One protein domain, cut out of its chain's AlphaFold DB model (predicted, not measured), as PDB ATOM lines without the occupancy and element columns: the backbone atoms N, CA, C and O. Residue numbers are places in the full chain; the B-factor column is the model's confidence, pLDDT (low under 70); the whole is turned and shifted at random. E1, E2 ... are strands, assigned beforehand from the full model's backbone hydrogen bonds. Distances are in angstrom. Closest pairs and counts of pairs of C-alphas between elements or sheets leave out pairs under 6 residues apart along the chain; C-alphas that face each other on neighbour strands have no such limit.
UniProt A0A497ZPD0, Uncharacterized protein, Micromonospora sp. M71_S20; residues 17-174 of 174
ATOM      1  N   LEU A  17     317.731 331.293 350.992       95.75
ATOM      2  CA  LEU A  17     318.966 331.702 350.341       95.75
ATOM      3  C   LEU A  17     319.826 330.467 350.132       95.75
ATOM      4  O   LEU A  17     320.133 329.769 351.098       95.75
ATOM      5  N   VAL A  18     320.235 330.242 348.889       97.19
ATOM      6  CA  VAL A  18     321.253 329.256 348.528       97.19
ATOM      7  C   VAL A  18     322.472 330.007 348.021       97.19
ATOM      8  O   VAL A  18     322.342 330.907 347.194       97.19
ATOM      9  N   LEU A  19     323.652 329.663 348.519       98.00
ATOM     10  CA  LEU A  19     324.916 330.246 348.090       98.00
ATOM     11  C   LEU A  19     325.934 329.134 347.894       98.00
ATOM     12  O   LEU A  19     326.119 328.304 348.784       98.00
ATOM     13  N   ARG A  20     326.583 329.136 346.731       98.06
ATOM     14  CA  ARG A  20     327.638 328.182 346.391       98.06
ATOM     15  C   ARG A  20     328.748 328.812 345.547       98.06
ATOM     16  O   ARG A  20     328.449 329.670 344.718       98.06
ATOM     17  N   PRO A  21     330.010 328.404 345.700       97.31
ATOM     18  CA  PRO A  21     331.047 328.664 344.715       97.31
ATOM     19  C   PRO A  21     330.769 327.916 343.401       97.31
ATOM     20  O   PRO A  21     330.111 326.872 343.397       97.31
ATOM     21  N   ALA A  22     331.237 328.458 342.279       97.44
ATOM     22  CA  ALA A  22     331.120 327.848 340.960       97.44
ATOM     23  C   ALA A  22     332.203 328.355 339.991       97.44
ATOM     24  O   ALA A  22     332.688 329.485 340.111       97.44
ATOM     25  N   GLY A  23     332.483 327.558 338.957       97.38
ATOM     26  CA  GLY A  23     333.227 327.987 337.774       97.38
ATOM     27  C   GLY A  23     332.406 328.979 336.948       97.38
ATOM     28  O   GLY A  23     331.505 328.597 336.201       97.38
ATOM     29  N   LEU A  24     332.693 330.271 337.104       97.00
ATOM     30  CA  LEU A  24     331.927 331.363 336.489       97.00
ATOM     31  C   LEU A  24     332.617 332.002 335.272       97.00
ATOM     32  O   LEU A  24     332.107 332.974 334.707       97.00
ATOM     33  N   GLY A  25     333.761 331.462 334.842       95.38
ATOM     34  CA  GLY A  25     334.590 332.079 333.808       95.38
ATOM     35  C   GLY A  25     335.018 333.486 334.233       95.38
ATOM     36  O   GLY A  25     335.423 333.695 335.368       95.38
ATOM     37  N   GLY A  26     334.872 334.477 333.352       94.56
ATOM     38  CA  GLY A  26     335.228 335.869 333.665       94.56
ATOM     39  C   GLY A  26     334.286 336.600 334.637       94.56
ATOM     40  O   GLY A  26     334.498 337.781 334.898       94.56
ATOM     41  N   GLN A  27     333.223 335.962 335.141       95.50
ATOM     42  CA  GLN A  27     332.266 336.598 336.056       95.50
ATOM     43  C   GLN A  27     332.651 336.346 337.517       95.50
ATOM     44  O   GLN A  27     332.918 335.218 337.910       95.50
ATOM     45  N   LEU A  28     332.595 337.382 338.359       95.44
ATOM     46  CA  LEU A  28     332.851 337.236 339.799       95.44
ATOM     47  C   LEU A  28     331.693 336.569 340.553       95.44
ATOM     48  O   LEU A  28     331.903 335.911 341.568       95.44
ATOM     49  N   TYR A  29     330.462 336.764 340.090       97.31
ATOM     50  CA  TYR A  29     329.271 336.230 340.736       97.31
ATOM     51  C   TYR A  29     328.127 336.084 339.730       97.31
ATOM     52  O   TYR A  29     328.112 336.716 338.673       97.31
ATOM     53  N   ARG A  30     327.117 335.305 340.112       97.56
ATOM     54  CA  ARG A  30     325.796 335.270 339.483       97.56
ATOM     55  C   ARG A  30     324.733 335.235 340.573       97.56
ATOM     56  O   ARG A  30     324.873 334.500 341.545       97.56
ATOM     57  N   VAL A  31     323.670 336.018 340.405       96.62
ATOM     58  CA  VAL A  31     322.495 335.985 341.289       96.62
ATOM     59  C   VAL A  31     321.268 335.697 340.448       96.62
ATOM     60  O   VAL A  31     321.032 336.381 339.453       96.62
ATOM     61  N   SER A  32     320.486 334.703 340.844       93.19
ATOM     62  CA  SER A  32     319.280 334.300 340.126       93.19
ATOM     63  C   SER A  32     318.144 333.965 341.079       93.19
ATOM     64  O   SER A  32     318.336 333.661 342.255       93.19
ATOM     65  N   THR A  33     316.931 334.025 340.551       92.38
ATOM     66  CA  THR A  33     315.720 333.538 341.210       92.38
ATOM     67  C   THR A  33     314.981 332.648 340.223       92.38
ATOM     68  O   THR A  33     315.025 332.955 339.027       92.38
ATOM     69  N   PRO A  34     314.270 331.606 340.678       90.44
ATOM     70  CA  PRO A  34     313.422 330.820 339.795       90.44
ATOM     71  C   PRO A  34     312.396 331.688 339.064       90.44
ATOM     72  O   PRO A  34     312.001 332.760 339.540       90.44
ATOM     73  N   GLU A  35     311.920 331.188 337.930       87.75
ATOM     74  CA  GLU A  35     310.809 331.805 337.217       87.75
ATOM     75  C   GLU A  35     309.585 331.964 338.139       87.75
ATOM     76  O   GLU A  35     309.317 331.140 339.016       87.75
ATOM     77  N   GLY A  36     308.874 333.085 338.003       87.44
ATOM     78  CA  GLY A  36     307.698 333.382 338.825       87.44
ATOM     79  C   GLY A  36     307.988 333.685 340.304       87.44
ATOM     80  O   GLY A  36     307.046 333.965 341.051       87.44
ATOM     81  N   ALA A  37     309.253 333.684 340.748       89.00
ATOM     82  CA  ALA A  37     309.618 334.046 342.117       89.00
ATOM     83  C   ALA A  37     309.061 335.426 342.497       89.00
ATOM     84  O   ALA A  37     309.046 336.358 341.691       89.00
ATOM     85  N   LYS A  38     308.624 335.584 343.749       87.19
ATOM     86  CA  LYS A  38     308.081 336.861 344.263       87.19
ATOM     87  C   LYS A  38     309.145 337.863 344.711       87.19
ATOM     88  O   LYS A  38     308.828 338.967 345.162       87.19
ATOM     89  N   VAL A  39     310.404 337.449 344.621       87.88
ATOM     90  CA  VAL A  39     311.586 338.217 344.997       87.88
ATOM     91  C   VAL A  39     312.359 338.605 343.750       87.88
ATOM     92  O   VAL A  39     312.375 337.872 342.758       87.88
ATOM     93  N   ARG A  40     312.977 339.781 343.790       88.25
ATOM     94  CA  ARG A  40     313.848 340.271 342.722       88.25
ATOM     95  C   ARG A  40     315.169 340.725 343.334       88.25
ATOM     96  O   ARG A  40     315.134 341.567 344.238       88.25
ATOM     97  N   PRO A  41     316.307 340.165 342.896       91.19
ATOM     98  CA  PRO A  41     317.603 340.640 343.323       91.19
ATOM     99  C   PRO A  41     317.957 341.917 342.562       91.19
ATOM    100  O   PRO A  41     317.757 342.010 341.353       91.19
ATOM    101  N   SER A  42     318.520 342.886 343.269       92.19
ATOM    102  CA  SER A  42     319.301 343.968 342.680       92.19
ATOM    103  C   SER A  42     320.717 343.881 343.226       92.19
ATOM    104  O   SER A  42     320.915 343.633 344.418       92.19
ATOM    105  N   VAL A  43     321.709 344.027 342.352       95.12
ATOM    106  CA  VAL A  43     323.118 343.916 342.732       95.12
ATOM    107  C   VAL A  43     323.836 345.203 342.385       95.12
ATOM    108  O   VAL A  43     323.704 345.717 341.279       95.12
ATOM    109  N   THR A  44     324.590 345.709 343.351       95.12
ATOM    110  CA  THR A  44     325.504 346.836 343.183       95.12
ATOM    111  C   THR A  44     326.920 346.355 343.459       95.12
ATOM    112  O   THR A  44     327.142 345.672 344.462       95.12
ATOM    113  N   THR A  45     327.857 346.714 342.590       94.31
ATOM    114  CA  THR A  45     329.280 346.393 342.719       94.31
ATOM    115  C   THR A  45     330.102 347.665 342.876       94.31
ATOM    116  O   THR A  45     329.797 348.686 342.265       94.31
ATOM    117  N   GLY A  46     331.137 347.605 343.708       89.44
ATOM    118  CA  GLY A  46     332.039 348.728 343.960       89.44
ATOM    119  C   GLY A  46     332.954 348.442 345.143       89.44
ATOM    120  O   GLY A  46     332.593 347.654 346.017       89.44
ATOM    121  N   ASP A  47     334.145 349.041 345.153       89.00
ATOM    122  CA  ASP A  47     335.102 348.965 346.269       89.00
ATOM    123  C   ASP A  47     335.440 347.527 346.707       89.00
ATOM    124  O   ASP A  47     335.497 347.205 347.892       89.00
ATOM    125  N   GLY A  48     335.594 346.616 345.737       89.38
ATOM    126  CA  GLY A  48     335.861 345.196 346.006       89.38
ATOM    127  C   GLY A  48     334.689 344.441 346.647       89.38
ATOM    128  O   GLY A  48     334.859 343.315 347.108       89.38
ATOM    129  N   SER A  49     333.495 345.037 346.675       92.38
ATOM    130  CA  SER A  49     332.295 344.462 347.272       92.38
ATOM    131  C   SER A  49     331.211 344.168 346.233       92.38
ATOM    132  O   SER A  49     331.022 344.893 345.252       92.38
ATOM    133  N   VAL A  50     330.471 343.086 346.479       95.88
ATOM    134  CA  VAL A  50     329.241 342.737 345.767       95.88
ATOM    135  C   VAL A  50     328.107 342.804 346.777       95.88
ATOM    136  O   VAL A  50     328.043 342.002 347.709       95.88
ATOM    137  N   VAL A  51     327.200 343.764 346.612       95.62
ATOM    138  CA  VAL A  51     326.061 343.946 347.517       95.62
ATOM    139  C   VAL A  51     324.781 343.582 346.788       95.62
ATOM    140  O   VAL A  51     324.311 344.319 345.923       95.62
ATOM    141  N   ALA A  52     324.191 342.455 347.175       94.19
ATOM    142  CA  ALA A  52     322.887 342.032 346.693       94.19
ATOM    143  C   ALA A  52     321.781 342.412 347.682       94.19
ATOM    144  O   ALA A  52     321.874 342.153 348.884       94.19
ATOM    145  N   ARG A  53     320.704 343.001 347.165       91.50
ATOM    146  CA  ARG A  53     319.481 343.316 347.908       91.50
ATOM    147  C   ARG A  53     318.314 342.571 347.281       91.50
ATOM    148  O   ARG A  53     318.258 342.413 346.067       91.50
ATOM    149  N   LEU A  54     317.379 342.114 348.107       88.25
ATOM    150  CA  LEU A  54     316.157 341.461 347.645       88.25
ATOM    151  C   LEU A  54     314.977 342.388 347.896       88.25
ATOM    152  O   LEU A  54     314.716 342.762 349.038       88.25
ATOM    153  N   ALA A  55     314.250 342.724 346.837       82.81
ATOM    154  CA  ALA A  55     312.973 343.410 346.940       82.81
ATOM    155  C   ALA A  55     311.821 342.408 346.794       82.81
ATOM    156  O   ALA A  55     311.856 341.508 345.948       82.81
ATOM    157  N   THR A  56     310.779 342.580 347.608       70.94
ATOM    158  CA  THR A  56     309.467 341.958 347.379       70.94
ATOM    159  C   THR A  56     308.611 342.837 346.501       70.94
ATOM    160  O   THR A  56     308.629 344.053 346.665       70.94
ATOM    161  N   GLY A  57     307.795 342.216 345.651       64.88
ATOM    162  CA  GLY A  57     306.828 342.941 344.822       64.88
ATOM    163  C   GLY A  57     307.122 342.888 343.328       64.88
ATOM    164  O   GLY A  57     306.527 343.645 342.575       64.88
ATOM    165  N   GLY A  58     307.986 341.974 342.873       64.31
ATOM    166  CA  GLY A  58     308.288 341.770 341.449       64.31
ATOM    167  C   GLY A  58     307.162 341.132 340.619       64.31
ATOM    168  O   GLY A  58     307.461 340.461 339.635       64.31
ATOM    169  N   GLY A  59     305.901 341.251 341.046       69.62
ATOM    170  CA  GLY A  59     304.713 340.686 340.389       69.62
ATOM    171  C   GLY A  59     304.532 339.165 340.510       69.62
ATOM    172  O   GLY A  59     303.425 338.673 340.329       69.62
ATOM    173  N   GLY A  60     305.583 338.412 340.849       78.56
ATOM    174  CA  GLY A  60     305.503 336.961 341.034       78.56
ATOM    175  C   GLY A  60     304.806 336.541 342.332       78.56
ATOM    176  O   GLY A  60     304.862 337.244 343.343       78.56
ATOM    177  N   THR A  61     304.197 335.356 342.325       83.88
ATOM    178  CA  THR A  61     303.569 334.709 343.497       83.88
ATOM    179  C   THR A  61     304.339 333.477 343.982       83.88
ATOM    180  O   THR A  61     304.005 332.906 345.023       83.88
ATOM    181  N   GLY A  62     305.394 333.091 343.258       82.75
ATOM    182  CA  GLY A  62     306.196 331.896 343.494       82.75
ATOM    183  C   GLY A  62     307.100 331.962 344.736       82.75
ATOM    184  O   GLY A  62     306.902 332.785 345.648       82.75
ATOM    185  N   PRO A  63     308.108 331.074 344.823       82.44
ATOM    186  CA  PRO A  63     308.967 330.984 345.996       82.44
ATOM    187  C   PRO A  63     309.730 332.293 346.237       82.44
ATOM    188  O   PRO A  63     310.024 333.060 345.321       82.44
ATOM    189  N   ALA A  64     310.063 332.550 347.502       88.25
ATOM    190  CA  ALA A  64     311.050 333.563 347.863       88.25
ATOM    191  C   ALA A  64     312.433 332.901 347.937       88.25
ATOM    192  O   ALA A  64     313.028 332.831 349.004       88.25
ATOM    193  N   LEU A  65     312.896 332.349 346.814       90.00
ATOM    194  CA  LEU A  65     314.202 331.704 346.687       90.00
ATOM    195  C   LEU A  65     315.141 332.615 345.898       90.00
ATOM    196  O   LEU A  65     314.759 333.123 344.844       90.00
ATOM    197  N   VAL A  66     316.357 332.786 346.404       93.62
ATOM    198  CA  VAL A  66     317.479 333.364 345.668       93.62
ATOM    199  C   VAL A  66     318.660 332.403 345.699       93.62
ATOM    200  O   VAL A  66     318.974 331.813 346.736       93.62
ATOM    201  N   GLU A  67     319.316 332.278 344.556       96.06
ATOM    202  CA  GLU A  67     320.535 331.508 344.378       96.06
ATOM    203  C   GLU A  67     321.694 332.451 344.066       96.06
ATOM    204  O   GLU A  67     321.605 333.306 343.180       96.06
ATOM    205  N   PHE A  68     322.785 332.278 344.801       97.44
ATOM    206  CA  PHE A  68     324.051 332.961 344.606       97.44
ATOM    207  C   PHE A  68     325.094 331.951 344.146       97.44
ATOM    208  O   PHE A  68     325.349 330.960 344.831       97.44
ATOM    209  N   ALA A  69     325.722 332.227 343.008       98.12
ATOM    210  CA  ALA A  69     326.961 331.588 342.607       98.12
ATOM    211  C   ALA A  69     328.106 332.591 342.775       98.12
ATOM    212  O   ALA A  69     328.012 333.712 342.272       98.12
ATOM    213  N   LEU A  70     329.163 332.206 343.481       97.75
ATOM    214  CA  LEU A  70     330.370 333.014 343.672       97.75
ATOM    215  C   LEU A  70     331.535 332.399 342.897       97.75
ATOM    216  O   LEU A  70     331.612 331.180 342.787       97.75
ATOM    217  N   HIS A  71     332.450 333.209 342.370       97.56
ATOM    218  CA  HIS A  71     333.627 332.674 341.687       97.56
ATOM    219  C   HIS A  71     334.512 331.908 342.679       97.56
ATOM    220  O   HIS A  71     334.881 332.441 343.724       97.56
ATOM    221  N   GLU A  72     334.864 330.668 342.352       96.06
ATOM    222  CA  GLU A  72     335.512 329.726 343.276       96.06
ATOM    223  C   GLU A  72     336.950 330.093 343.675       96.06
ATOM    224  O   GLU A  72     337.340 329.893 344.823       96.06
ATOM    225  N   SER A  73     337.715 330.709 342.769       95.75
ATOM    226  CA  SER A  73     339.102 331.135 343.033       95.75
ATOM    227  C   SER A  73     339.223 332.492 343.733       95.75
ATOM    228  O   SER A  73     340.333 332.948 343.999       95.75
ATOM    229  N   VAL A  74     338.106 333.174 343.993       95.19
ATOM    230  CA  VAL A  74     338.114 334.444 344.728       95.19
ATOM    231  C   VAL A  74     337.948 334.133 346.209       95.19
ATOM    232  O   VAL A  74     337.072 333.361 346.583       95.19
ATOM    233  N   ARG A  75     338.788 334.735 347.053       93.25
ATOM    234  CA  ARG A  75     338.682 334.625 348.510       93.25
ATOM    235  C   ARG A  75     337.571 335.547 349.012       93.25
ATOM    236  O   ARG A  75     337.690 336.768 348.924       93.25
ATOM    237  N   TRP A  76     336.479 334.967 349.503       95.19
ATOM    238  CA  TRP A  76     335.279 335.699 349.905       95.19
ATOM    239  C   TRP A  76     335.172 335.877 351.420       95.19
ATOM    240  O   TRP A  76     335.354 334.941 352.197       95.19
ATOM    241  N   ARG A  77     334.725 337.066 351.829       95.19
ATOM    242  CA  ARG A  77     334.049 337.291 353.112       95.19
ATOM    243  C   ARG A  77     332.554 337.426 352.844       95.19
ATOM    244  O   ARG A  77     332.142 338.269 352.049       95.19
ATOM    245  N   ILE A  78     331.734 336.617 353.507       96.75
ATOM    246  CA  ILE A  78     330.291 336.540 353.252       96.75
ATOM    247  C   ILE A  78     329.530 337.173 354.417       96.75
ATOM    248  O   ILE A  78     329.645 336.721 355.551       96.75
ATOM    249  N   GLN A  79     328.685 338.173 354.142       96.69
ATOM    250  CA  GLN A  79     327.814 338.778 355.153       96.69
ATOM    251  C   GLN A  79     326.335 338.708 354.753       96.69
ATOM    252  O   GLN A  79     325.900 339.326 353.785       96.69
ATOM    253  N   LEU A  80     325.530 338.004 355.553       95.44
ATOM    254  CA  LEU A  80     324.099 337.795 355.321       95.44
ATOM    255  C   LEU A  80     323.259 338.537 356.363       95.44
ATOM    256  O   LEU A  80     322.935 337.998 357.423       95.44
ATOM    257  N   ARG A  81     322.877 339.776 356.036       91.69
ATOM    258  CA  ARG A  81     322.116 340.679 356.925       91.69
ATOM    259  C   ARG A  81     320.602 340.463 356.893       91.69
ATOM    260  O   ARG A  81     319.921 340.754 357.869       91.69
ATOM    261  N   GLY A  82     320.066 339.956 355.783       86.12
ATOM    262  CA  GLY A  82     318.634 339.689 355.642       86.12
ATOM    263  C   GLY A  82     318.166 338.540 356.539       86.12
ATOM    264  O   GLY A  82     318.845 337.512 356.653       86.12
ATOM    265  N   GLY A  83     317.000 338.718 357.163       86.88
ATOM    266  CA  GLY A  83     316.293 337.641 357.847       86.88
ATOM    267  C   GLY A  83     315.708 336.663 356.832       86.88
ATOM    268  O   GLY A  83     315.064 337.075 355.867       86.88
ATOM    269  N   THR A  84     315.933 335.370 357.034       88.81
ATOM    270  CA  THR A  84     315.432 334.321 356.140       88.81
ATOM    271  C   THR A  84     314.738 333.230 356.944       88.81
ATOM    272  O   THR A  84     314.844 333.165 358.165       88.81
ATOM    273  N   ARG A  85     313.999 332.346 356.275       92.12
ATOM    274  CA  ARG A  85     313.628 331.069 356.890       92.12
ATOM    275  C   ARG A  85     314.833 330.142 356.883       92.12
ATOM    276  O   ARG A  85     315.139 329.530 357.902       92.12
ATOM    277  N   GLU A  86     315.505 330.064 355.742       95.31
ATOM    278  CA  GLU A  86     316.588 329.121 355.522       95.31
ATOM    279  C   GLU A  86     317.773 329.779 354.810       95.31
ATOM    280  O   GLU A  86     317.597 330.644 353.946       95.31
ATOM    281  N   LYS A  87     318.983 329.399 355.226       96.50
ATOM    282  CA  LYS A  87     320.258 329.758 354.598       96.50
ATOM    283  C   LYS A  87     321.027 328.468 354.356       96.50
ATOM    284  O   LYS A  87     321.320 327.763 355.317       96.50
ATOM    285  N   ILE A  88     321.335 328.174 353.102       97.88
ATOM    286  CA  ILE A  88     322.146 327.029 352.698       97.88
ATOM    287  C   ILE A  88     323.384 327.594 352.016       97.88
ATOM    288  O   ILE A  88     323.289 328.195 350.947       97.88
ATOM    289  N   LEU A  89     324.531 327.463 352.672       98.19
ATOM    290  CA  LEU A  89     325.822 327.909 352.171       98.19
ATOM    291  C   LEU A  89     326.666 326.659 351.940       98.19
ATOM    292  O   LEU A  89     327.223 326.110 352.888       98.19
ATOM    293  N   ASP A  90     326.722 326.198 350.697       97.38
ATOM    294  CA  ASP A  90     327.605 325.105 350.291       97.38
ATOM    295  C   ASP A  90     328.896 325.714 349.753       97.38
ATOM    296  O   ASP A  90     328.954 326.135 348.605       97.38
ATOM    297  N   LEU A  91     329.908 325.830 350.608       95.81
ATOM    298  CA  LEU A  91     331.158 326.543 350.341       95.81
ATOM    299  C   LEU A  91     332.310 325.606 349.981       95.81
ATOM    300  O   LEU A  91     333.437 326.071 349.852       95.81
ATOM    301  N   ARG A  92     332.042 324.306 349.808       93.56
ATOM    302  CA  ARG A  92     333.063 323.249 349.735       93.56
ATOM    303  C   ARG A  92     334.127 323.446 348.659       93.56
ATOM    304  O   ARG A  92     335.253 323.002 348.835       93.56
ATOM    305  N   SER A  93     333.762 324.083 347.551       93.00
ATOM    306  CA  SER A  93     334.635 324.293 346.394       93.00
ATOM    307  C   SER A  93     335.228 325.701 346.301       93.00
ATOM    308  O   SER A  93     335.824 326.025 345.283       93.00
ATOM    309  N   GLY A  94     335.054 326.563 347.308       92.00
ATOM    310  CA  GLY A  94     335.482 327.964 347.239       92.00
ATOM    311  C   GLY A  94     336.456 328.371 348.332       92.00
ATOM    312  O   GLY A  94     336.592 327.708 349.356       92.00
ATOM    313  N   LEU A  95     337.095 329.520 348.125       91.81
ATOM    314  CA  LEU A  95     337.948 330.161 349.121       91.81
ATOM    315  C   LEU A  95     337.112 331.127 349.970       91.81
ATOM    316  O   LEU A  95     336.588 332.117 349.459       91.81
ATOM    317  N   VAL A  96     336.970 330.848 351.267       91.69
ATOM    318  CA  VAL A  96     336.169 331.669 352.189       91.69
ATOM    319  C   VAL A  96     336.946 331.927 353.470       91.69
ATOM    320  O   VAL A  96     337.388 330.984 354.112       91.69
ATOM    321  N   ASP A  97     337.064 333.193 353.863       88.69
ATOM    322  CA  ASP A  97     337.707 333.569 355.131       88.69
ATOM    323  C   ASP A  97     336.713 333.552 356.293       88.69
ATOM    324  O   ASP A  97     337.011 333.114 357.403       88.69
ATOM    325  N   GLU A  98     335.508 334.068 356.044       92.50
ATOM    326  CA  GLU A  98     334.553 334.370 357.104       92.50
ATOM    327  C   GLU A  98     333.112 334.334 356.588       92.50
ATOM    328  O   GLU A  98     332.804 334.799 355.483       92.50
ATOM    329  N   VAL A  99     332.213 333.831 357.439       96.94
ATOM    330  CA  VAL A  99     330.764 333.864 357.230       96.94
ATOM    331  C   VAL A  99     330.088 334.546 358.410       96.94
ATOM    332  O   VAL A  99     330.084 334.045 359.530       96.94
ATOM    333  N   HIS A 100     329.422 335.660 358.133       97.31
ATOM    334  CA  HIS A 100     328.728 336.459 359.129       97.31
ATOM    335  C   HIS A 100     327.213 336.443 358.873       97.31
ATOM    336  O   HIS A 100     326.690 337.055 357.937       97.31
ATOM    337  N   LEU A 101     326.470 335.764 359.744       97.00
ATOM    338  CA  LEU A 101     325.013 335.630 359.736       97.00
ATOM    339  C   LEU A 101     324.375 336.702 360.636       97.00
ATOM    340  O   LEU A 101     323.960 336.448 361.765       97.00
ATOM    341  N   ALA A 102     324.288 337.924 360.111       94.69
ATOM    342  CA  ALA A 102     323.753 339.079 360.837       94.69
ATOM    343  C   ALA A 102     322.215 339.134 360.875       94.69
ATOM    344  O   ALA A 102     321.643 339.777 361.748       94.69
ATOM    345  N   GLY A 103     321.531 338.484 359.930       91.38
ATOM    346  CA  GLY A 103     320.074 338.324 359.949       91.38
ATOM    347  C   GLY A 103     319.655 336.988 360.556       91.38
ATOM    348  O   GLY A 103     320.273 335.963 360.262       91.38
ATOM    349  N   GLY A 104     318.583 336.976 361.351       92.31
ATOM    350  CA  GLY A 104     318.067 335.745 361.958       92.31
ATOM    351  C   GLY A 104     317.594 334.721 360.921       92.31
ATOM    352  O   GLY A 104     317.248 335.075 359.787       92.31
ATOM    353  N   ALA A 105     317.581 333.447 361.311       94.50
ATOM    354  CA  ALA A 105     317.064 332.365 360.480       94.50
ATOM    355  C   ALA A 105     316.390 331.269 361.308       94.50
ATOM    356  O   ALA A 105     316.807 330.972 362.426       94.50
ATOM    357  N   THR A 106     315.382 330.603 360.742       96.06
ATOM    358  CA  THR A 106     314.894 329.347 361.333       96.06
ATOM    359  C   THR A 106     315.975 328.272 361.213       96.06
ATOM    360  O   THR A 106     316.266 327.567 362.176       96.06
ATOM    361  N   ARG A 107     316.611 328.168 360.043       97.12
ATOM    362  CA  ARG A 107     317.707 327.233 359.798       97.12
ATOM    363  C   ARG A 107     318.838 327.906 359.031       97.12
ATOM    364  O   ARG A 107     318.606 328.577 358.030       97.12
ATOM    365  N   ALA A 108     320.060 327.668 359.477       98.00
ATOM    366  CA  ALA A 108     321.266 327.952 358.722       98.00
ATOM    367  C   ALA A 108     322.108 326.677 358.635       98.00
ATOM    368  O   ALA A 108     322.340 326.008 359.642       98.00
ATOM    369  N   GLN A 109     322.536 326.338 357.427       98.31
ATOM    370  CA  GLN A 109     323.476 325.265 357.153       98.31
ATOM    371  C   GLN A 109     324.659 325.854 356.397       98.31
ATOM    372  O   GLN A 109     324.478 326.497 355.363       98.31
ATOM    373  N   VAL A 110     325.851 325.642 356.937       97.88
ATOM    374  CA  VAL A 110     327.115 326.041 356.332       97.88
ATOM    375  C   VAL A 110     327.956 324.787 356.170       97.88
ATOM    376  O   VAL A 110     328.241 324.099 357.147       97.88
ATOM    377  N   THR A 111     328.327 324.477 354.937       96.25
ATOM    378  CA  THR A 111     329.255 323.393 354.631       96.25
ATOM    379  C   THR A 111     330.527 324.019 354.094       96.25
ATOM    380  O   THR A 111     330.492 324.717 353.087       96.25
ATOM    381  N   LEU A 112     331.621 323.835 354.814       93.62
ATOM    382  CA  LEU A 112     332.919 324.427 354.525       93.62
ATOM    383  C   LEU A 112     333.781 323.451 353.716       93.62
ATOM    384  O   LEU A 112     333.524 322.243 353.768       93.62
ATOM    385  N   PRO A 113     334.798 323.953 352.989       88.62
ATOM    386  CA  PRO A 113     335.791 323.102 352.348       88.62
ATOM    387  C   PRO A 113     336.380 322.055 353.301       88.62
ATOM    388  O   PRO A 113     336.480 322.324 354.510       88.62
ATOM    389  N   PRO A 114     336.821 320.900 352.764       75.44
ATOM    390  CA  PRO A 114     337.656 319.964 353.498       75.44
ATOM    391  C   PRO A 114     338.884 320.731 353.939       75.44
ATOM    392  O   PRO A 114     339.710 321.154 353.131       75.44
ATOM    393  N   ALA A 115     338.963 320.995 355.227       63.44
ATOM    394  CA  ALA A 115     340.020 321.818 355.748       63.44
ATOM    395  C   ALA A 115     341.132 320.911 356.266       63.44
ATOM    396  O   ALA A 115     340.891 320.057 357.116       63.44
ATOM    397  N   VAL A 116     342.366 321.187 355.838       60.53
ATOM    398  CA  VAL A 116     343.551 320.957 356.685       60.53
ATOM    399  C   VAL A 116     343.468 321.833 357.956       60.53
ATOM    400  O   VAL A 116     344.107 321.555 358.964       60.53
ATOM    401  N   GLY A 117     342.628 322.877 357.912       72.44
ATOM    402  CA  GLY A 117     342.258 323.773 359.001       72.44
ATOM    403  C   GLY A 117     341.034 323.371 359.843       72.44
ATOM    404  O   GLY A 117     340.518 322.256 359.772       72.44
ATOM    405  N   THR A 118     340.515 324.302 360.648       88.00
ATOM    406  CA  THR A 118     339.367 324.053 361.553       88.00
ATOM    407  C   THR A 118     338.456 325.269 361.729       88.00
ATOM    408  O   THR A 118     338.696 326.326 361.149       88.00
ATOM    409  N   VAL A 119     337.361 325.116 362.477       93.06
ATOM    410  CA  VAL A 119     336.274 326.101 362.537       93.06
ATOM    411  C   VAL A 119     336.022 326.625 363.947       93.06
ATOM    412  O   VAL A 119     336.016 325.881 364.931       93.06
ATOM    413  N   ARG A 120     335.747 327.924 364.033       95.31
ATOM    414  CA  ARG A 120     335.187 328.578 365.209       95.31
ATOM    415  C   ARG A 120     333.812 329.124 364.874       95.31
ATOM    416  O   ARG A 120     333.626 329.821 363.882       95.31
ATOM    417  N   VAL A 121     332.854 328.842 365.745       97.38
ATOM    418  CA  VAL A 121     331.496 329.373 365.671       97.38
ATOM    419  C   VAL A 121     331.245 330.274 366.874       97.38
ATOM    420  O   VAL A 121     331.378 329.845 368.022       97.38
ATOM    421  N   ARG A 122     330.851 331.522 366.627       97.94
ATOM    422  CA  ARG A 122     330.341 332.451 367.640       97.94
ATOM    423  C   ARG A 122     328.829 332.549 367.488       97.94
ATOM    424  O   ARG A 122     328.338 332.966 366.450       97.94
ATOM    425  N   ALA A 123     328.078 332.155 368.508       97.19
ATOM    426  CA  ALA A 123     326.623 332.284 368.541       97.19
ATOM    427  C   ALA A 123     326.238 333.534 369.342       97.19
ATOM    428  O   ALA A 123     325.679 333.425 370.434       97.19
ATOM    429  N   ALA A 124     326.564 334.730 368.840       96.12
ATOM    430  CA  ALA A 124     326.321 335.975 369.574       96.12
ATOM    431  C   ALA A 124     324.824 336.178 369.878       96.12
ATOM    432  O   ALA A 124     324.469 336.516 371.004       96.12
ATOM    433  N   GLY A 125     323.946 335.860 368.921       95.06
ATOM    434  CA  GLY A 125     322.490 335.909 369.093       95.06
ATOM    435  C   GLY A 125     321.866 334.654 369.719       95.06
ATOM    436  O   GLY A 125     320.650 334.609 369.903       95.06
ATOM    437  N   GLY A 126     322.675 333.640 370.034       97.31
ATOM    438  CA  GLY A 126     322.233 332.343 370.549       97.31
ATOM    439  C   GLY A 126     321.684 331.400 369.474       97.31
ATOM    440  O   GLY A 126     321.436 331.786 368.327       97.31
ATOM    441  N   ALA A 127     321.497 330.133 369.850       98.12
ATOM    442  CA  ALA A 127     320.904 329.129 368.976       98.12
ATOM    443  C   ALA A 127     320.039 328.115 369.734       98.12
ATOM    444  O   ALA A 127     320.406 327.643 370.806       98.12
ATOM    445  N   GLY A 128     318.909 327.713 369.147       98.31
ATOM    446  CA  GLY A 128     318.106 326.616 369.706       98.31
ATOM    447  C   GLY A 128     318.857 325.282 369.642       98.31
ATOM    448  O   GLY A 128     318.905 324.538 370.621       98.31
ATOM    449  N   VAL A 129     319.490 325.017 368.498       98.44
ATOM    450  CA  VAL A 129     320.373 323.874 368.249       98.44
ATOM    451  C   VAL A 129     321.598 324.343 367.472       98.44
ATOM    452  O   VAL A 129     321.462 325.064 366.483       98.44
ATOM    453  N   LEU A 130     322.782 323.895 367.883       98.50
ATOM    454  CA  LEU A 130     324.044 324.110 367.181       98.50
ATOM    455  C   LEU A 130     324.746 322.769 366.971       98.50
ATOM    456  O   LEU A 130     325.094 322.110 367.946       98.50
ATOM    457  N   THR A 131     324.997 322.400 365.721       98.06
ATOM    458  CA  THR A 131     325.847 321.261 365.358       98.06
ATOM    459  C   THR A 131     327.118 321.783 364.701       98.06
ATOM    460  O   THR A 131     327.029 322.584 363.772       98.06
ATOM    461  N   VAL A 132     328.282 321.366 365.204       96.31
ATOM    462  CA  VAL A 132     329.597 321.671 364.618       96.31
ATOM    463  C   VAL A 132     330.375 320.371 364.479       96.31
ATOM    464  O   VAL A 132     330.618 319.718 365.496       96.31
ATOM    465  N   ASP A 133     330.742 319.999 363.253       93.12
ATOM    466  CA  ASP A 133     331.421 318.732 362.931       93.12
ATOM    467  C   ASP A 133     330.736 317.521 363.596       93.12
ATOM    468  O   ASP A 133     331.334 316.782 364.385       93.12
ATOM    469  N   GLY A 134     329.419 317.394 363.399       93.12
ATOM    470  CA  GLY A 134     328.583 316.356 364.012       93.12
ATOM    471  C   GLY A 134     328.313 316.496 365.522       93.12
ATOM    472  O   GLY A 134     327.392 315.860 366.042       93.12
ATOM    473  N   LYS A 135     329.032 317.356 366.261       95.19
ATOM    474  CA  LYS A 135     328.812 317.569 367.705       95.19
ATOM    475  C   LYS A 135     327.662 318.542 367.940       95.19
ATOM    476  O   LYS A 135     327.766 319.728 367.631       95.19
ATOM    477  N   THR A 136     326.573 318.051 368.531       97.75
ATOM    478  CA  THR A 136     325.339 318.827 368.733       97.75
ATOM    479  C   THR A 136     325.214 319.378 370.156       97.75
ATOM    480  O   THR A 136     325.477 318.681 371.131       97.75
ATOM    481  N   ARG A 137     324.764 320.632 370.264       97.75
ATOM    482  CA  ARG A 137     324.375 321.336 371.494       97.75
ATOM    483  C   ARG A 137     322.959 321.893 371.347       97.75
ATOM    484  O   ARG A 137     322.565 322.291 370.251       97.75
ATOM    485  N   THR A 138     322.214 321.965 372.442       98.31
ATOM    486  CA  THR A 138     320.857 322.531 372.495       98.31
ATOM    487  C   THR A 138     320.797 323.669 373.512       98.31
ATOM    488  O   THR A 138     321.588 323.693 374.453       98.31
ATOM    489  N   GLY A 139     319.895 324.634 373.310       97.44
ATOM    490  CA  GLY A 139     319.732 325.774 374.222       97.44
ATOM    491  C   GLY A 139     320.990 326.640 374.341       97.44
ATOM    492  O   GLY A 139     321.393 327.010 375.440       97.44
ATOM    493  N   VAL A 140     321.645 326.934 373.218       98.19
ATOM    494  CA  VAL A 140     322.895 327.696 373.183       98.19
ATOM    495  C   VAL A 140     322.619 329.163 373.497       98.19
ATOM    496  O   VAL A 140     321.978 329.868 372.714       98.19
ATOM    497  N   ALA A 141     323.131 329.628 374.634       97.62
ATOM    498  CA  ALA A 141     323.012 331.016 375.059       97.62
ATOM    499  C   ALA A 141     323.744 331.977 374.106       97.62
ATOM    500  O   ALA A 141     324.763 331.628 373.501       97.62
ATOM    501  N   GLY A 142     323.239 333.209 374.007       96.88
ATOM    502  CA  GLY A 142     323.917 334.289 373.292       96.88
ATOM    503  C   GLY A 142     325.323 334.541 373.838       96.88
ATOM    504  O   GLY A 142     325.555 334.454 375.041       96.88
ATOM    505  N   GLY A 143     326.270 334.807 372.941       95.81
ATOM    506  CA  GLY A 143     327.686 335.007 373.263       95.81
ATOM    507  C   GLY A 143     328.505 333.716 373.367       95.81
ATOM    508  O   GLY A 143     329.721 333.783 373.550       95.81
ATOM    509  N   THR A 144     327.887 332.540 373.211       97.69
ATOM    510  CA  THR A 144     328.617 331.266 373.250       97.69
ATOM    511  C   THR A 144     329.635 331.184 372.110       97.69
ATOM    512  O   THR A 144     329.299 331.393 370.943       97.69
ATOM    513  N   LYS A 145     330.874 330.811 372.441       97.56
ATOM    514  CA  LYS A 145     331.944 330.507 371.484       97.56
ATOM    515  C   LYS A 145     332.203 329.003 371.470       97.56
ATOM    516  O   LYS A 145     332.406 328.394 372.518       97.56
ATOM    517  N   VAL A 146     332.223 328.417 370.283       96.25
ATOM    518  CA  VAL A 146     332.569 327.018 370.044       96.25
ATOM    519  C   VAL A 146     333.778 326.981 369.133       96.25
ATOM    520  O   VAL A 146     333.740 327.523 368.037       96.25
ATOM    521  N   GLU A 147     334.831 326.310 369.568       94.81
ATOM    522  CA  GLU A 147     335.997 326.012 368.741       94.81
ATOM    523  C   GLU A 147     336.002 324.504 368.484       94.81
ATOM    524  O   GLU A 147     335.830 323.704 369.410       94.81
ATOM    525  N   ALA A 148     336.096 324.117 367.213       90.31
ATOM    526  CA  ALA A 148     336.249 322.724 366.835       90.31
ATOM    527  C   ALA A 148     337.642 322.209 367.234       90.31
ATOM    528  O   ALA A 148     338.570 322.977 367.502       90.31
ATOM    529  N   THR A 149     337.787 320.884 367.290       87.44
ATOM    530  CA  THR A 149     339.066 320.242 367.625       87.44
ATOM    531  C   THR A 149     340.177 320.744 366.687       87.44
ATOM    532  O   THR A 149     339.950 320.885 365.483       87.44
ATOM    533  N   GLY A 150     341.364 321.023 367.238       87.12
ATOM    534  CA  GLY A 150     342.536 321.495 366.483       87.12
ATOM    535  C   GLY A 150     342.608 323.009 366.245       87.12
ATOM    536  O   GLY A 150     343.519 323.463 365.566       87.12
ATOM    537  N   TRP A 151     341.684 323.812 366.794       88.38
ATOM    538  CA  TRP A 151     341.651 325.273 366.585       88.38
ATOM    539  C   TRP A 151     342.917 326.039 366.944       88.38
ATOM    540  O   TRP A 151     343.290 326.954 366.211       88.38
ATOM    541  N   ALA A 152     343.583 325.686 368.039       86.94
ATOM    542  CA  ALA A 152     344.779 326.405 368.469       86.94
ATOM    543  C   ALA A 152     345.933 326.287 367.457       86.94
ATOM    544  O   ALA A 152     346.630 327.276 367.227       86.94
ATOM    545  N   ASP A 153     346.056 325.124 366.817       87.44
ATOM    546  CA  ASP A 153     347.225 324.729 366.026       87.44
ATOM    547  C   ASP A 153     346.973 324.770 364.511       87.44
ATOM    548  O   ASP A 153     347.898 324.625 363.721       87.44
ATOM    549  N   ALA A 154     345.723 324.978 364.087       86.62
ATOM    550  CA  ALA A 154     345.371 325.041 362.676       86.62
ATOM    551  C   ALA A 154     345.968 326.282 361.994       86.62
ATOM    552  O   ALA A 154     345.801 327.404 362.491       86.62
ATOM    553  N   GLU A 155     346.601 326.071 360.839       84.62
ATOM    554  CA  GLU A 155     347.100 327.135 359.957       84.62
ATOM    555  C   GLU A 155     345.939 327.849 359.254       84.62
ATOM    556  O   GLU A 155     345.841 329.074 359.295       84.62
ATOM    557  N   ASP A 156     345.000 327.071 358.712       85.00
ATOM    558  CA  ASP A 156     343.776 327.582 358.103       85.00
ATOM    559  C   ASP A 156     342.610 327.557 359.094       85.00
ATOM    560  O   ASP A 156     342.372 326.586 359.821       85.00
ATOM    561  N   ARG A 157     341.847 328.646 359.136       88.69
ATOM    562  CA  ARG A 157     340.768 328.826 360.107       88.69
ATOM    563  C   ARG A 157     339.552 329.436 359.444       88.69
ATOM    564  O   ARG A 157     339.670 330.405 358.705       88.69
ATOM    565  N   TYR A 158     338.388 328.895 359.781       91.81
ATOM    566  CA  TYR A 158     337.103 329.450 359.380       91.81
ATOM    567  C   TYR A 158     336.408 330.063 360.583       91.81
ATOM    568  O   TYR A 158     336.193 329.399 361.600       91.81
ATOM    569  N   ASP A 159     336.016 331.323 360.444       94.38
ATOM    570  CA  ASP A 159     335.187 332.011 361.421       94.38
ATOM    571  C   ASP A 159     333.739 332.098 360.935       94.38
ATOM    572  O   ASP A 159     333.445 332.646 359.870       94.38
ATOM    573  N   ILE A 160     332.824 331.564 361.745       96.50
ATOM    574  CA  ILE A 160     331.379 331.665 361.544       96.50
ATOM    575  C   ILE A 160     330.788 332.486 362.686       96.50
ATOM    576  O   ILE A 160     330.846 332.076 363.846       96.50
ATOM    577  N   ASP A 161     330.181 333.623 362.368       97.38
ATOM    578  CA  ASP A 161     329.532 334.483 363.355       97.38
ATOM    579  C   ASP A 161     328.016 334.522 363.142       97.38
ATOM    580  O   ASP A 161     327.515 335.059 362.155       97.38
ATOM    581  N   ALA A 162     327.267 333.935 364.070       96.44
ATOM    582  CA  ALA A 162     325.819 334.030 364.151       96.44
ATOM    583  C   ALA A 162     325.432 335.158 365.111       96.44
ATOM    584  O   ALA A 162     325.113 334.937 366.285       96.44
ATOM    585  N   VAL A 163     325.465 336.385 364.586       95.81
ATOM    586  CA  VAL A 163     325.166 337.596 365.358       95.81
ATOM    587  C   VAL A 163     323.691 337.690 365.728       95.81
ATOM    588  O   VAL A 163     323.358 338.079 366.844       95.81
ATOM    589  N   ALA A 164     322.800 337.296 364.820       94.25
ATOM    590  CA  ALA A 164     321.382 337.156 365.130       94.25
ATOM    591  C   ALA A 164     321.038 335.728 365.568       94.25
ATOM    592  O   ALA A 164     321.694 334.763 365.178       94.25
ATOM    593  N   GLY A 165     319.958 335.597 366.343       94.38
ATOM    594  CA  GLY A 165     319.469 334.302 366.804       94.38
ATOM    595  C   GLY A 165     319.044 333.384 365.655       94.38
ATOM    596  O   GLY A 165     318.399 333.810 364.688       94.38
ATOM    597  N   VAL A 166     319.385 332.102 365.787       96.31
ATOM    598  CA  VAL A 166     319.049 331.046 364.824       96.31
ATOM    599  C   VAL A 166     318.386 329.866 365.526       96.31
ATOM    600  O   VAL A 166     318.866 329.398 366.553       96.31
ATOM    601  N   SER A 167     317.276 329.336 365.006       97.69
ATOM    602  CA  SER A 167     316.648 328.181 365.678       97.69
ATOM    603  C   SER A 167     317.518 326.926 365.551       97.69
ATOM    604  O   SER A 167     317.691 326.204 366.530       97.69
ATOM    605  N   LYS A 168     318.113 326.693 364.374       98.38
ATOM    606  CA  LYS A 168     319.110 325.642 364.147       98.38
ATOM    607  C   LYS A 168     320.259 326.149 363.279       98.38
ATOM    608  O   LYS A 168     320.017 326.638 362.176       98.38
ATOM    609  N   LEU A 169     321.488 325.959 363.751       98.50
ATOM    610  CA  LEU A 169     322.716 326.172 362.992       98.50
ATOM    611  C   LEU A 169     323.478 324.855 362.865       98.50
ATOM    612  O   LEU A 169     323.721 324.174 363.859       98.50
ATOM    613  N   VAL A 170     323.829 324.498 361.637       98.25
ATOM    614  CA  VAL A 170     324.684 323.353 361.320       98.25
ATOM    615  C   VAL A 170     325.905 323.878 360.581       98.25
ATOM    616  O   VAL A 170     325.755 324.581 359.582       98.25
ATOM    617  N   VAL A 171     327.086 323.547 361.085       97.06
ATOM    618  CA  VAL A 171     328.373 323.871 360.477       97.06
ATOM    619  C   VAL A 171     329.152 322.575 360.333       97.06
ATOM    620  O   VAL A 171     329.489 321.944 361.330       97.06
ATOM    621  N   GLU A 172     329.413 322.173 359.099       93.88
ATOM    622  CA  GLU A 172     330.137 320.937 358.798       93.88
ATOM    623  C   GLU A 172     331.313 321.239 357.876       93.88
ATOM    624  O   GLU A 172     331.236 322.133 357.029       93.88
ATOM    625  N   ARG A 173     332.381 320.460 358.018       90.56
ATOM    626  CA  ARG A 173     333.499 320.389 357.073       90.56
ATOM    627  C   ARG A 173     333.401 319.045 356.346       90.56
ATOM    628  O   ARG A 173     333.120 318.041 356.998       90.56
ATOM    629  N   SER A 174     333.567 319.022 355.024       79.88
ATOM    630  CA  SER A 174     333.423 317.800 354.203       79.88
ATOM    631  C   SER A 174     334.699 317.444 353.477       79.88
ATOM    632  O   SER A 174     335.181 318.382 352.819       79.88
TER     633      SER A 174
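AT A GLANCE: This is residues 17 to 174 of the 174 residues of an uncharacterized protein of Micromonospora sp. M71_S20 (UniProt A0A497ZPD0). A long, two-layered slab of strands: a twisted wall of eight strands is covered on one face by a five-strand sheet, and beyond that sheet, toward the E2 end, by the crossed hairpin E3 and E4. From E5 to E11 the chain winds to and fro between the large sheet and the five-strand sheet, and E14 and E15 slot in as a further turn between E8, E9 and E10, E11. The printed part has 158 residues with fifteen named strands, E1 to E15, and no named helix; the class is all strand. The sheets run E2 E5 E1 E7 E9 E15 E11 E12, mixed, E6 E8 E14 E10 E13, mixed, and E3 E4, antiparallel. The whole is compact, with a radius of gyration of the C-alphas of 15.9 A and spans of 47 by 35 by 26 A.

IN THESE COORDINATES: E1, residues 17 to 22, begins at C-alpha 17 (318.966, 331.702, 350.341). E2 is residues 29 to 32, E3 39 to 46 and E4 49 to 56, the latter two 23.0 A long each. E5, residues 64 to 71, spans 23.4 A. Then come E6, 75 to 79, E7, 84 to 90, E8, 95 to 100, and E9, 105 to 112, 18.7 A long. E10, 118 to 123, begins at C-alpha 118 (339.367, 324.053, 361.553). E11 is 127 to 132, E12 135 to 140, E13 144 to 147 and E14 157 to 161. E15, residues 166 to 173, is 19.6 A long and ends at C-alpha 173 (333.499, 320.389, 357.073).

HOW THE PARTS SIT: The eight-strand sheet is twisted, with edge strands E2 and E12. E1 is parallel to E5, with N 20 and O 68 2.9 A apart, and to E7, with N 88 and O 17 at 2.8 A, both within hydrogen-bond range. E15 is parallel to E9, N 170 to O 108 at 2.9 A, and to E11, N 131 to O 169 at 2.9 A. E11 and E12 form a hairpin, N 137 to O 130 at 2.8 A. The five-strand sheet is face to face with it, 10.2 A centre to centre, strands at 10 degrees. There E14 is parallel to E8, N 161 to O 99 at 2.9 A, and to E10, N 122 to O 160 at 2.8 A. The hairpin E3 and E4, N 42 to O 53 at 2.8 A, also faces the large sheet, 9.6 A centre to centre, strands at 41 degrees; the closest C-alphas of E3 and E5 are those of Val 39 and Ala 64, 5.5 A apart.

THE WHOLE: The C-alphas farthest apart, of Gly 59 and Asp 153, are 52.1 A apart. The printed part has no cut and no long link. Mean pLDDT of the printed part is 92.4; residues 57 to 59 and 115 to 116 are under 70.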